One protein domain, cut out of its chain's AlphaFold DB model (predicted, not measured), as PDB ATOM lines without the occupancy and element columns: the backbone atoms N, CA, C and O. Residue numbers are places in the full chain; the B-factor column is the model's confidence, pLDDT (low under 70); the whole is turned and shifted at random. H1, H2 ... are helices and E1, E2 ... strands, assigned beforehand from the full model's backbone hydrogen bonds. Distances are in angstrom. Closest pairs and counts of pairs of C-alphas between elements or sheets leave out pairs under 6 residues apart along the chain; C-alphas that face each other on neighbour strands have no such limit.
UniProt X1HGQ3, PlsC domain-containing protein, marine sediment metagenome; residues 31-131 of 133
ATOM      1  N   VAL A  31     396.779 223.173 466.042       77.00
ATOM      2  CA  VAL A  31     396.358 221.970 466.775       77.00
ATOM      3  C   VAL A  31     394.987 221.544 466.272       77.00
ATOM      4  O   VAL A  31     394.009 222.263 466.488       77.00
ATOM      5  N   ARG A  32     394.912 220.374 465.637       80.44
ATOM      6  CA  ARG A  32     393.657 219.743 465.219       80.44
ATOM      7  C   ARG A  32     393.120 218.846 466.334       80.44
ATOM      8  O   ARG A  32     393.876 218.277 467.120       80.44
ATOM      9  N   ASN A  33     391.798 218.767 466.429       83.94
ATOM     10  CA  ASN A  33     391.068 217.923 467.382       83.94
ATOM     11  C   ASN A  33     391.457 218.077 468.861       83.94
ATOM     12  O   ASN A  33     391.452 217.119 469.642       83.94
ATOM     13  N   ARG A  34     391.776 219.306 469.284       79.19
ATOM     14  CA  ARG A  34     392.175 219.617 470.666       79.19
ATOM     15  C   ARG A  34     391.152 219.143 471.707       79.19
ATOM     16  O   ARG A  34     391.515 218.874 472.852       79.19
ATOM     17  N   GLU A  35     389.880 219.053 471.337       81.44
ATOM     18  CA  GLU A  35     388.787 218.557 472.171       81.44
ATOM     19  C   GLU A  35     388.964 217.112 472.654       81.44
ATOM     20  O   GLU A  35     388.386 216.765 473.682       81.44
ATOM     21  N   ARG A  36     389.785 216.302 471.968       81.38
ATOM     22  CA  ARG A  36     390.083 214.908 472.338       81.38
ATOM     23  C   ARG A  36     391.096 214.788 473.482       81.38
ATOM     24  O   ARG A  36     391.220 213.720 474.078       81.38
ATOM     25  N   LEU A  37     391.792 215.874 473.831       78.75
ATOM     26  CA  LEU A  37     392.698 215.893 474.978       78.75
ATOM     27  C   LEU A  37     391.917 215.766 476.289       78.75
ATOM     28  O   LEU A  37     390.934 216.473 476.531       78.75
ATOM     29  N   GLN A  38     392.409 214.911 477.183       74.06
ATOM     30  CA  GLN A  38     391.815 214.749 478.503       74.06
ATOM     31  C   GLN A  38     391.936 216.056 479.306       74.06
ATOM     32  O   GLN A  38     393.026 216.589 479.512       74.06
ATOM     33  N   LYS A  39     390.798 216.592 479.767       72.88
ATOM     34  CA  LYS A  39     390.726 217.885 480.478       72.88
ATOM     35  C   LYS A  39     391.057 217.785 481.976       72.88
ATOM     36  O   LYS A  39     391.232 218.810 482.628       72.88
ATOM     37  N   GLY A  40     391.141 216.570 482.520       66.81
ATOM     38  CA  GLY A  40     391.482 216.302 483.916       66.81
ATOM     39  C   GLY A  40     391.740 214.815 484.171       66.81
ATOM     40  O   GLY A  40     391.142 213.963 483.520       66.81
ATOM     41  N   GLY A  41     392.625 214.515 485.122       70.12
ATOM     42  CA  GLY A  41     393.151 213.163 485.353       70.12
ATOM     43  C   GLY A  41     394.490 212.914 484.640       70.12
ATOM     44  O   GLY A  41     394.943 213.768 483.877       70.12
ATOM     45  N   PRO A  42     395.174 211.796 484.938       68.69
ATOM     46  CA  PRO A  42     396.413 211.432 484.261       68.69
ATOM     47  C   PRO A  42     396.116 210.992 482.824       68.69
ATOM     48  O   PRO A  42     395.284 210.112 482.626       68.69
ATOM     49  N   ALA A  43     396.825 211.585 481.862       72.50
ATOM     50  CA  ALA A  43     396.816 211.202 480.455       72.50
ATOM     51  C   ALA A  43     398.258 210.997 479.999       72.50
ATOM     52  O   ALA A  43     399.133 211.793 480.362       72.50
ATOM     53  N   LEU A  44     398.505 209.981 479.177       70.94
ATOM     54  CA  LEU A  44     399.782 209.857 478.489       70.94
ATOM     55  C   LEU A  44     399.639 210.378 477.064       70.94
ATOM     56  O   LEU A  44     398.922 209.794 476.259       70.94
ATOM     57  N   VAL A  45     400.346 211.459 476.755       70.06
ATOM     58  CA  VAL A  45     400.423 211.992 475.395       70.06
ATOM     59  C   VAL A  45     401.623 211.359 474.706       70.06
ATOM     60  O   VAL A  45     402.757 211.567 475.138       70.06
ATOM     61  N   VAL A  46     401.373 210.580 473.659       72.31
ATOM     62  CA  VAL A  46     402.419 209.931 472.861       72.31
ATOM     63  C   VAL A  46     402.492 210.661 471.539       72.31
ATOM     64  O   VAL A  46     401.516 210.656 470.795       72.31
ATOM     65  N   ALA A  47     403.626 211.301 471.262       67.62
ATOM     66  CA  ALA A  47     403.803 212.040 470.028       67.62
ATOM     67  C   ALA A  47     404.867 211.415 469.128       67.62
ATOM     68  O   ALA A  47     405.885 210.927 469.617       67.62
ATOM     69  N   ASN A  48     404.622 211.439 467.818       72.50
ATOM     70  CA  ASN A  48     405.553 210.917 466.821       72.50
ATOM     71  C   ASN A  48     406.903 211.657 466.895       72.50
ATOM     72  O   ASN A  48     406.976 212.870 466.686       72.50
ATOM     73  N   HIS A  49     407.977 210.909 467.112       56.28
ATOM     74  CA  HIS A  49     409.220 211.120 466.386       56.28
ATOM     75  C   HIS A  49     409.459 209.800 465.653       56.28
ATOM     76  O   HIS A  49     409.246 208.748 466.238       56.28
ATOM     77  N   SER A  50     409.761 209.867 464.360       53.50
ATOM     78  CA  SER A  50     409.575 208.826 463.336       53.50
ATOM     79  C   SER A  50     410.354 207.512 463.557       53.50
ATOM     80  O   SER A  50     411.216 207.148 462.756       53.50
ATOM     81  N   SER A  51     410.048 206.813 464.646       49.25
ATOM     82  CA  SER A  51     410.514 205.499 465.068       49.25
ATOM     83  C   SER A  51     409.468 204.905 466.021       49.25
ATOM     84  O   SER A  51     409.290 205.384 467.139       49.25
ATOM     85  N   ASN A  52     408.822 203.803 465.623       53.09
ATOM     86  CA  ASN A  52     407.890 203.023 466.464       53.09
ATOM     87  C   ASN A  52     408.518 202.598 467.815       53.09
ATOM     88  O   ASN A  52     407.820 202.310 468.788       53.09
ATOM     89  N   LEU A  53     409.854 202.623 467.901       54.25
ATOM     90  CA  LEU A  53     410.631 202.395 469.117       54.25
ATOM     91  C   LEU A  53     410.411 203.460 470.205       54.25
ATOM     92  O   LEU A  53     410.474 203.120 471.382       54.25
ATOM     93  N   ASP A  54     410.124 204.716 469.855       62.62
ATOM     94  CA  ASP A  54     409.976 205.812 470.828       62.62
ATOM     95  C   ASP A  54     408.711 205.623 471.677       62.62
ATOM     96  O   ASP A  54     408.708 205.877 472.883       62.62
ATOM     97  N   VAL A  55     407.656 205.082 471.061       61.88
ATOM     98  CA  VAL A  55     406.409 204.699 471.732       61.88
ATOM     99  C   VAL A  55     406.649 203.535 472.692       61.88
ATOM    100  O   VAL A  55     406.263 203.609 473.858       61.88
ATOM    101  N   LEU A  56     407.345 202.489 472.238       61.59
ATOM    102  CA  LEU A  56     407.708 201.335 473.067       61.59
ATOM    103  C   LEU A  56     408.627 201.732 474.231       61.59
ATOM    104  O   LEU A  56     408.451 201.258 475.355       61.59
ATOM    105  N   ALA A  57     409.569 202.645 473.992       63.34
ATOM    106  CA  ALA A  57     410.446 203.189 475.018       63.34
ATOM    107  C   ALA A  57     409.649 203.990 476.058       63.34
ATOM    108  O   ALA A  57     409.787 203.733 477.255       63.34
ATOM    109  N   LEU A  58     408.759 204.892 475.628       63.22
ATOM    110  CA  LEU A  58     407.875 205.642 476.525       63.22
ATOM    111  C   LEU A  58     406.977 204.719 477.352       63.22
ATOM    112  O   LEU A  58     406.879 204.918 478.562       63.22
ATOM    113  N   MET A  59     406.397 203.682 476.737       62.84
ATOM    114  CA  MET A  59     405.639 202.637 477.434       62.84
ATOM    115  C   MET A  59     406.485 201.914 478.488       62.84
ATOM    116  O   MET A  59     406.006 201.671 479.593       62.84
ATOM    117  N   SER A  60     407.754 201.616 478.190       62.19
ATOM    118  CA  SER A  60     408.653 200.924 479.126       62.19
ATOM    119  C   SER A  60     409.021 201.755 480.365       62.19
ATOM    120  O   SER A  60     409.306 201.193 481.422       62.19
ATOM    121  N   PHE A  61     408.969 203.090 480.271       58.44
ATOM    122  CA  PHE A  61     409.198 203.984 481.411       58.44
ATOM    123  C   PHE A  61     407.980 204.111 482.335       58.44
ATOM    124  O   PHE A  61     408.096 204.627 483.453       58.44
ATOM    125  N   ILE A  62     406.806 203.641 481.906       63.03
ATOM    126  CA  ILE A  62     405.604 203.672 482.732       63.03
ATOM    127  C   ILE A  62     405.752 202.613 483.818       63.03
ATOM    128  O   ILE A  62     405.796 201.412 483.562       63.03
ATOM    129  N   SER A  63     405.807 203.063 485.074       50.94
ATOM    130  CA  SER A  63     405.757 202.163 486.228       50.94
ATOM    131  C   SER A  63     404.572 201.206 486.095       50.94
ATOM    132  O   SER A  63     403.442 201.664 485.955       50.94
ATOM    133  N   LEU A  64     404.800 199.895 486.240       57.81
ATOM    134  CA  LEU A  64     403.763 198.851 486.116       57.81
ATOM    135  C   LEU A  64     402.519 199.106 487.001       57.81
ATOM    136  O   LEU A  64     401.423 198.650 486.697       57.81
ATOM    137  N   LYS A  65     402.657 199.890 488.080       52.59
ATOM    138  CA  LYS A  65     401.540 200.336 488.935       52.59
ATOM    139  C   LYS A  65     400.585 201.331 488.259       52.59
ATOM    140  O   LYS A  65     399.429 201.404 488.659       52.59
ATOM    141  N   LEU A  66     401.062 202.116 487.292       58.28
ATOM    142  CA  LEU A  66     400.230 202.993 486.462       58.28
ATOM    143  C   LEU A  66     399.515 202.208 485.359       58.28
ATOM    144  O   LEU A  66     398.412 202.586 485.001       58.28
ATOM    145  N   LEU A  67     400.105 201.100 484.900       59.44
ATOM    146  CA  LEU A  67     399.509 200.168 483.935       59.44
ATOM    147  C   LEU A  67     398.208 199.533 484.464       59.44
ATOM    148  O   LEU A  67     397.290 199.261 483.705       59.44
ATOM    149  N   LEU A  68     398.104 199.360 485.787       55.16
ATOM    150  CA  LEU A  68     396.901 198.867 486.473       55.16
ATOM    151  C   LEU A  68     395.838 199.952 486.730       55.16
ATOM    152  O   LEU A  68     394.755 199.645 487.228       55.16
ATOM    153  N   LYS A  69     396.131 201.226 486.440       60.03
ATOM    154  CA  LYS A  69     395.147 202.313 486.476       60.03
ATOM    155  C   LYS A  69     394.704 202.608 485.051       60.03
ATOM    156  O   LYS A  69     395.537 202.766 484.170       60.03
ATOM    157  N   ILE A  70     393.395 202.743 484.854       62.03
ATOM    158  CA  ILE A  70     392.789 203.141 483.578       62.03
ATOM    159  C   ILE A  70     393.244 204.575 483.264       62.03
ATOM    160  O   ILE A  70     392.640 205.551 483.705       62.03
ATOM    161  N   CYS A  71     394.378 204.697 482.582       71.06
ATOM    162  CA  CYS A  71     394.966 205.947 482.134       71.06
ATOM    163  C   CYS A  71     394.832 205.970 480.612       71.06
ATOM    164  O   CYS A  71     395.408 205.095 479.963       71.06
ATOM    165  N   PRO A  72     394.077 206.911 480.027       79.75
ATOM    166  CA  PRO A  72     393.986 206.997 478.583       79.75
ATOM    167  C   PRO A  72     395.339 207.400 477.991       79.75
ATOM    168  O   PRO A  72     396.038 208.287 478.502       79.75
ATOM    169  N   VAL A  73     395.687 206.746 476.891       82.50
ATOM    170  CA  VAL A  73     396.799 207.106 476.019       82.50
ATOM    171  C   VAL A  73     396.219 207.910 474.868       82.50
ATOM    172  O   VAL A  73     395.332 207.443 474.163       82.50
ATOM    173  N   VAL A  74     396.685 209.143 474.699       84.25
ATOM    174  CA  VAL A  74     396.246 210.029 473.623       84.25
ATOM    175  C   VAL A  74     397.361 210.098 472.578       84.25
ATOM    176  O   VAL A  74     398.400 210.712 472.853       84.25
ATOM    177  N   PRO A  75     397.176 209.475 471.403       82.69
ATOM    178  CA  PRO A  75     398.122 209.591 470.307       82.69
ATOM    179  C   PRO A  75     398.088 211.008 469.731       82.69
ATOM    180  O   PRO A  75     397.024 211.611 469.581       82.69
ATOM    181  N   VAL A  76     399.260 211.559 469.431       82.56
ATOM    182  CA  VAL A  76     399.422 212.872 468.806       82.56
ATOM    183  C   VAL A  76     400.393 212.750 467.642       82.56
ATOM    184  O   VAL A  76     401.584 212.499 467.808       82.56
ATOM    185  N   PHE A  77     399.906 212.979 466.434       79.56
ATOM    186  CA  PHE A  77     400.770 213.060 465.270       79.56
ATOM    187  C   PHE A  77     401.263 214.496 465.100       79.56
ATOM    188  O   PHE A  77     400.479 215.435 465.191       79.56
ATOM    189  N   MET A  78     402.566 214.687 464.889       75.81
ATOM    190  CA  MET A  78     403.149 216.014 464.681       75.81
ATOM    191  C   MET A  78     403.854 216.075 463.327       75.81
ATOM    192  O   MET A  78     404.715 215.245 463.038       75.81
ATOM    193  N   HIS A  79     403.537 217.094 462.529       74.88
ATOM    194  CA  HIS A  79     404.170 217.380 461.242       74.88
ATOM    195  C   HIS A  79     404.871 218.749 461.265       74.88
ATOM    196  O   HIS A  79     404.453 219.675 461.957       74.88
ATOM    197  N   GLY A  80     405.964 218.894 460.508       69.19
ATOM    198  CA  GLY A  80     406.661 220.178 460.319       69.19
ATOM    199  C   GLY A  80     407.675 220.564 461.406       69.19
ATOM    200  O   GLY A  80     408.561 221.377 461.140       69.19
ATOM    201  N   LEU A  81     407.651 219.917 462.579       66.56
ATOM    202  CA  LEU A  81     408.540 220.249 463.706       66.56
ATOM    203  C   LEU A  81     410.037 220.100 463.363       66.56
ATOM    204  O   LEU A  81     410.856 220.929 463.752       66.56
ATOM    205  N   GLY A  82     410.396 219.083 462.569       61.47
ATOM    206  CA  GLY A  82     411.776 218.860 462.113       61.47
ATOM    207  C   GLY A  82     412.291 219.892 461.099       61.47
ATOM    208  O   GLY A  82     413.499 219.997 460.900       61.47
ATOM    209  N   LYS A  83     411.391 220.662 460.469       60.53
ATOM    210  CA  LYS A  83     411.741 221.783 459.579       60.53
ATOM    211  C   LYS A  83     411.885 223.094 460.355       60.53
ATOM    212  O   LYS A  83     412.723 223.911 459.998       60.53
ATOM    213  N   ALA A  84     411.112 223.258 461.433       58.22
ATOM    214  CA  ALA A  84     411.173 224.421 462.317       58.22
ATOM    215  C   ALA A  84     412.474 224.504 463.135       58.22
ATOM    216  O   ALA A  84     412.922 225.599 463.479       58.22
ATOM    217  N   LEU A  85     413.089 223.350 463.426       61.78
ATOM    218  CA  LEU A  85     414.391 223.252 464.086       61.78
ATOM    219  C   LEU A  85     415.282 222.205 463.383       61.78
ATOM    220  O   LEU A  85     415.304 221.036 463.784       61.78
ATOM    221  N   PRO A  86     416.007 222.594 462.318       58.53
ATOM    222  CA  PRO A  86     416.869 221.686 461.567       58.53
ATOM    223  C   PRO A  86     417.968 221.093 462.456       58.53
ATOM    224  O   PRO A  86     418.655 221.826 463.178       58.53
ATOM    225  N   LYS A  87     418.168 219.768 462.384       53.00
ATOM    226  CA  LYS A  87     419.211 219.062 463.147       53.00
ATOM    227  C   LYS A  87     420.577 219.721 462.910       53.00
ATOM    228  O   LYS A  87     421.040 219.792 461.777       53.00
ATOM    229  N   GLY A  88     421.212 220.186 463.988       64.00
ATOM    230  CA  GLY A  88     422.525 220.843 463.946       64.00
ATOM    231  C   GLY A  88     422.496 222.374 463.874       64.00
ATOM    232  O   GLY A  88     423.563 222.980 463.831       64.00
ATOM    233  N   SER A  89     421.320 223.012 463.905       55.97
ATOM    234  CA  SER A  89     421.200 224.476 463.939       55.97
ATOM    235  C   SER A  89     420.341 224.956 465.115       55.97
ATOM    236  O   SER A  89     419.290 224.389 465.398       55.97
ATOM    237  N   SER A  90     420.771 226.030 465.784       59.03
ATOM    238  CA  SER A  90     419.976 226.733 466.813       59.03
ATOM    239  C   SER A  90     419.041 227.793 466.216       59.03
ATOM    240  O   SER A  90     418.502 228.626 466.944       59.03
ATOM    241  N   LEU A  91     418.898 227.817 464.889       58.09
ATOM    242  CA  LEU A  91     418.122 228.825 464.184       58.09
ATOM    243  C   LEU A  91     416.663 228.364 464.107       58.09
ATOM    244  O   LEU A  91     416.314 227.501 463.307       58.09
ATOM    245  N   LEU A  92     415.823 228.944 464.964       56.00
ATOM    246  CA  LEU A  92     414.372 228.795 464.899       56.00
ATOM    247  C   LEU A  92     413.859 229.536 463.668       56.00
ATOM    248  O   LEU A  92     413.941 230.762 463.586       56.00
ATOM    249  N   VAL A  93     413.343 228.775 462.714       60.66
ATOM    250  CA  VAL A  93     412.776 229.296 461.472       60.66
ATOM    251  C   VAL A  93     411.261 229.136 461.511       60.66
ATOM    252  O   VAL A  93     410.778 228.072 461.908       60.66
ATOM    253  N   PRO A  94     410.495 230.172 461.128       57.06
ATOM    254  CA  PRO A  94     409.052 230.081 461.152       57.06
ATOM    255  C   PRO A  94     408.553 229.093 460.100       57.06
ATOM    256  O   PRO A  94     408.647 229.336 458.899       57.06
ATOM    257  N   PHE A  95     408.033 227.967 460.577       63.41
ATOM    258  CA  PHE A  95     407.407 226.914 459.786       63.41
ATOM    259  C   PHE A  95     406.072 226.576 460.415       63.41
ATOM    260  O   PHE A  95     406.006 226.440 461.630       63.41
ATOM    261  N   ASN A  96     405.042 226.371 459.595       66.38
ATOM    262  CA  ASN A  96     403.755 225.885 460.075       66.38
ATOM    263  C   ASN A  96     403.919 224.439 460.553       66.38
ATOM    264  O   ASN A  96     404.121 223.527 459.749       66.38
ATOM    265  N   CYS A  97     403.882 224.251 461.868       69.56
ATOM    266  CA  CYS A  97     403.817 222.934 462.482       69.56
ATOM    267  C   CYS A  97     402.352 222.567 462.711       69.56
ATOM    268  O   CYS A  97     401.571 223.404 463.169       69.56
ATOM    269  N   THR A  98     401.990 221.310 462.479       73.12
ATOM    270  CA  THR A  98     400.661 220.805 462.839       73.12
ATOM    271  C   THR A  98     400.792 219.706 463.875       73.12
ATOM    272  O   THR A  98     401.699 218.876 463.799       73.12
ATOM    273  N   ALA A  99     399.885 219.704 464.848       80.25
ATOM    274  CA  ALA A  99     399.691 218.605 465.777       80.25
ATOM    275  C   ALA A  99     398.246 218.105 465.679       80.25
ATOM    276  O   ALA A  99     397.310 218.859 465.954       80.25
ATOM    277  N   SER A 100     398.081 216.836 465.333       82.44
ATOM    278  CA  SER A 100     396.792 216.169 465.169       82.44
ATOM    279  C   SER A 100     396.576 215.191 466.312       82.44
ATOM    280  O   SER A 100     397.403 214.319 466.574       82.44
ATOM    281  N   VAL A 101     395.492 215.401 467.060       86.06
ATOM    282  CA  VAL A 101     395.187 214.645 468.278       86.06
ATOM    283  C   VAL A 101     394.231 213.498 467.951       86.06
ATOM    284  O   VAL A 101     393.120 213.704 467.456       86.06
ATOM    285  N   GLY A 102     394.651 212.280 468.271       84.56
ATOM    286  CA  GLY A 102     393.876 211.058 468.113       84.56
ATOM    287  C   GLY A 102     392.826 210.829 469.183       84.56
ATOM    288  O   GLY A 102     392.729 211.553 470.179       84.56
ATOM    289  N   LYS A 103     392.016 209.792 468.974       86.50
ATOM    290  CA  LYS A 103     391.068 209.327 469.989       86.50
ATOM    291  C   LYS A 103     391.843 208.752 471.187       86.50
ATOM    292  O   LYS A 103     392.853 208.086 470.980       86.50
ATOM    293  N   PRO A 104     391.399 209.004 472.430       83.88
ATOM    294  CA  PRO A 104     392.010 208.391 473.603       83.88
ATOM    295  C   PRO A 104     391.811 206.873 473.568       83.88
ATOM    296  O   PRO A 104     390.675 206.403 473.504       83.88
ATOM    297  N   LEU A 105     392.910 206.133 473.660       82.00
ATOM    298  CA  LEU A 105     392.931 204.681 473.769       82.00
ATOM    299  C   LEU A 105     393.034 204.281 475.237       82.00
ATOM    300  O   LEU A 105     393.776 204.883 476.017       82.00
ATOM    301  N   TYR A 106     392.291 203.254 475.621       81.06
ATOM    302  CA  TYR A 106     392.317 202.704 476.970       81.06
ATOM    303  C   TYR A 106     392.934 201.316 476.886       81.06
ATOM    304  O   TYR A 106     392.515 200.523 476.054       81.06
ATOM    305  N   GLY A 107     393.926 201.025 477.730       71.69
ATOM    306  CA  GLY A 107     394.583 199.718 477.749       71.69
ATOM    307  C   GLY A 107     393.613 198.602 478.128       71.69
ATOM    308  O   GLY A 107     393.457 198.291 479.308       71.69
ATOM    309  N   THR A 108     392.946 198.018 477.137       65.88
ATOM    310  CA  THR A 108     392.061 196.860 477.274       65.88
ATOM    311  C   THR A 108     392.640 195.706 476.465       65.88
ATOM    312  O   THR A 108     392.978 195.897 475.306       65.88
ATOM    313  N   GLY A 109     392.767 194.518 477.063       73.44
ATOM    314  CA  GLY A 109     393.368 193.351 476.401       73.44
ATOM    315  C   GLY A 109     394.848 193.149 476.735       73.44
ATOM    316  O   GLY A 109     395.319 193.534 477.811       73.44
ATOM    317  N   THR A 110     395.575 192.474 475.846       76.06
ATOM    318  CA  THR A 110     397.012 192.212 475.999       76.06
ATOM    319  C   THR A 110     397.860 193.402 475.546       76.06
ATOM    320  O   THR A 110     397.423 194.254 474.776       76.06
ATOM    321  N   PHE A 111     399.117 193.449 475.997       69.38
ATOM    322  CA  PHE A 111     400.063 194.496 475.600       69.38
ATOM    323  C   PHE A 111     400.219 194.603 474.074       69.38
ATOM    324  O   PHE A 111     400.222 195.705 473.539       69.38
ATOM    325  N   ASN A 112     400.314 193.468 473.374       72.94
ATOM    326  CA  ASN A 112     400.522 193.449 471.925       72.94
ATOM    327  C   ASN A 112     399.302 193.969 471.154       72.94
ATOM    328  O   ASN A 112     399.475 194.693 470.181       72.94
ATOM    329  N   GLU A 113     398.088 193.630 471.598       78.19
ATOM    330  CA  GLU A 113     396.845 194.131 470.992       78.19
ATOM    331  C   GLU A 113     396.731 195.647 471.156       78.19
ATOM    332  O   GLU A 113     396.459 196.354 470.191       78.19
ATOM    333  N   PHE A 114     397.035 196.156 472.352       79.06
ATOM    334  CA  PHE A 114     397.019 197.592 472.616       79.06
ATOM    335  C   PHE A 114     398.070 198.359 471.799       79.06
ATOM    336  O   PHE A 114     397.803 199.449 471.299       79.06
ATOM    337  N   VAL A 115     399.277 197.799 471.656       77.50
ATOM    338  CA  VAL A 115     400.330 198.402 470.827       77.50
ATOM    339  C   VAL A 115     399.918 198.432 469.355       77.50
ATOM    340  O   VAL A 115     400.146 199.448 468.705       77.50
ATOM    341  N   ALA A 116     399.284 197.371 468.849       80.50
ATOM    342  CA  ALA A 116     398.790 197.325 467.476       80.50
ATOM    343  C   ALA A 116     397.683 198.366 467.220       80.50
ATOM    344  O   ALA A 116     397.758 199.097 466.238       80.50
ATOM    345  N   GLU A 117     396.713 198.501 468.132       82.31
ATOM    346  CA  GLU A 117     395.647 199.517 468.051       82.31
ATOM    347  C   GLU A 117     396.216 200.950 468.075       82.31
ATOM    348  O   GLU A 117     395.779 201.837 467.335       82.31
ATOM    349  N   LEU A 118     397.229 201.185 468.914       80.75
ATOM    350  CA  LEU A 118     397.924 202.466 468.975       80.75
ATOM    351  C   LEU A 118     398.702 202.763 467.688       80.75
ATOM    352  O   LEU A 118     398.693 203.905 467.231       80.75
ATOM    353  N   GLU A 119     399.373 201.763 467.116       79.94
ATOM    354  CA  GLU A 119     400.105 201.894 465.855       79.94
ATOM    355  C   GLU A 119     399.160 202.223 464.695       79.94
ATOM    356  O   GLU A 119     399.407 203.188 463.971       79.94
ATOM    357  N   GLU A 120     398.042 201.505 464.579       83.62
ATOM    358  CA  GLU A 120     396.997 201.770 463.584       83.62
ATOM    359  C   GLU A 120     396.453 203.199 463.718       83.62
ATOM    360  O   GLU A 120     396.460 203.963 462.754       83.62
ATOM    361  N   THR A 121     396.121 203.625 464.942       84.31
ATOM    362  CA  THR A 121     395.644 204.994 465.207       84.31
ATOM    363  C   THR A 121     396.678 206.057 464.805       84.31
ATOM    364  O   THR A 121     396.324 207.126 464.305       84.31
ATOM    365  N   MET A 122     397.970 205.800 465.038       81.31
ATOM    366  CA  MET A 122     399.053 206.718 464.666       81.31
ATOM    367  C   MET A 122     399.260 206.801 463.148       81.31
ATOM    368  O   MET A 122     399.617 207.875 462.658       81.31
ATOM    369  N   ILE A 123     399.040 205.702 462.419       83.19
ATOM    370  CA  ILE A 123     399.078 205.663 460.950       83.19
ATOM    371  C   ILE A 123     397.907 206.466 460.382       83.19
ATOM    372  O   ILE A 123     398.143 207.381 459.595       83.19
ATOM    373  N   GLU A 124     396.681 206.216 460.852       84.06
ATOM    374  CA  GLU A 124     395.478 206.952 460.431       84.06
ATOM    375  C   GLU A 124     395.625 208.468 460.649       84.06
ATOM    376  O   GLU A 124     395.333 209.266 459.760       84.06
ATOM    377  N   LEU A 125     396.149 208.884 461.810       82.12
ATOM    378  CA  LEU A 125     396.432 210.296 462.105       82.12
ATOM    379  C   LEU A 125     397.476 210.911 461.168       82.12
ATOM    380  O   LEU A 125     397.440 212.114 460.907       82.12
ATOM    381  N   GLY A 126     398.442 210.110 460.717       76.19
ATOM    382  CA  GLY A 126     399.446 210.538 459.753       76.19
ATOM    383  C   GLY A 126     398.861 210.728 458.355       76.19
ATOM    384  O   GLY A 126     399.231 211.681 457.668       76.19
ATOM    385  N   GLU A 127     397.932 209.863 457.949       78.25
ATOM    386  CA  GLU A 127     397.205 209.972 456.679       78.25
ATOM    387  C   GLU A 127     396.250 211.177 456.679       78.25
ATOM    388  O   GLU A 127     396.312 211.987 455.755       78.25
ATOM    389  N   GLU A 128     395.477 211.380 457.756       75.31
ATOM    390  CA  GLU A 128     394.593 212.550 457.948       75.31
ATOM    391  C   GLU A 128     395.365 213.885 457.900       75.31
ATOM    392  O   GLU A 128     394.846 214.913 457.461       75.31
ATOM    393  N   GLU A 129     396.626 213.890 458.340       68.81
ATOM    394  CA  GLU A 129     397.496 215.069 458.270       68.81
ATOM    395  C   GLU A 129     398.160 215.257 456.895       68.81
ATOM    396  O   GLU A 129     398.545 216.372 456.543       68.81
ATOM    397  N   SER A 130     398.320 214.182 456.118       62.00
ATOM    398  CA  SER A 130     398.966 214.216 454.798       62.00
ATOM    399  C   SER A 130     398.043 214.750 453.701       62.00
ATOM    400  O   SER A 130     398.532 215.207 452.662       62.00
ATOM    401  N   GLU A 131     396.727 214.729 453.921       53.88
ATOM    402  CA  GLU A 131     395.767 215.402 453.053       53.88
ATOM    403  C   GLU A 131     395.811 216.926 453.290       53.88
ATOM    404  O   GLU A 131     395.595 217.397 454.415       53.88
TER     405      GLU A 131
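What this domain is: This is residues 31 to 131 of the 133 residues of the protein "PlsC domain-containing protein" of marine sediment metagenome (UniProt X1HGQ3). A small, narrow sheet of three staggered strands has one long helix, H4, packed slantwise on a face, chiefly over E2 and E3, while the short helix H1 packs by the edge strand E1. The loop from H3 to E3 sticks out at one end as an arm, with residues 86 to 91 free, and the little helix H2 lies toward the other end. The printed part has 101 residues with four named helices and three named strands, in the order E1 H1 H2 E2 H3 E3 H4; the sheet runs E1 E2 E3 and is mixed, and the class is mixed, helices and strands. It is compact, with a radius of gyration of the C-alphas of 14.7 A, yet elongated, spanning 43 by 27 by 25 A.

How they stand to each other: Start at residues 31 to 32, which pair parallel with residues 99 to 100 of E3, residues 98 to 101. Go on to E1, residues 44 to 47, parallel to its neighbour E2, residues 73 to 79, at 22 degrees; look for N 74 and O 44, 2.8 A apart. E2 pairs with E1 over residues 73 to 76 and with E3 over residues 76 to 79. E2 and E3 are antiparallel at 161 degrees, with N 77 and O 100 at 2.8 A. Between E1 and E2 come H1, residues 52 to 60, and H2, residues 64 to 67: a strand-helix-strand unit, two parallel neighbour strands with helices between, its crossover right-handed. H1 is on the sheet, and the closest C-alphas of E1 and H1 are those of Val 46 and Val 55, 6.7 A apart. H2 is not on the sheet, and neither is H3, residues 81 to 84. H4, residues 111 to 130, is on the sheet at a height of 9.5 A, slantwise to the strands, at 40 degrees to E3 on the local plane; its closest C-alphas to E2 are Leu 125 and Phe 77, 6.0 A apart. With H1 and H4 on one face, the sheet makes two layers. H1 and H4 are close but not clearly touching, C-alphas 52 and 119 being 7.9 A apart, at a steep tilt of 45 degrees, opposite ways. In H1 and H4 every O i to N i+4 pair is within hydrogen-bond range; H2 and H3 are too short for such a pair.

Where its parts are: Find C-alpha 44 at (399.782, 209.857, 478.489), where E1 begins its 9.6 A. H1 covers 12.9 A, H2 5.0 A, E2 19.4 A, H3 5.1 A and E3 9.9 A. Find C-alpha 111 at (400.063, 194.496, 475.600); from there H4 runs 28.7 A to C-alpha 130 at (398.966, 214.216, 454.798).

The domain as a whole: The C-alphas farthest apart, of Leu 91 and Gly 109, are 44.9 A apart. The printed part has no cut, and its long link is H3 to E3. Mean pLDDT of the printed part is 70.1; look for values under 70 in 48 residues, among them 49 to 70 and 80 to 97.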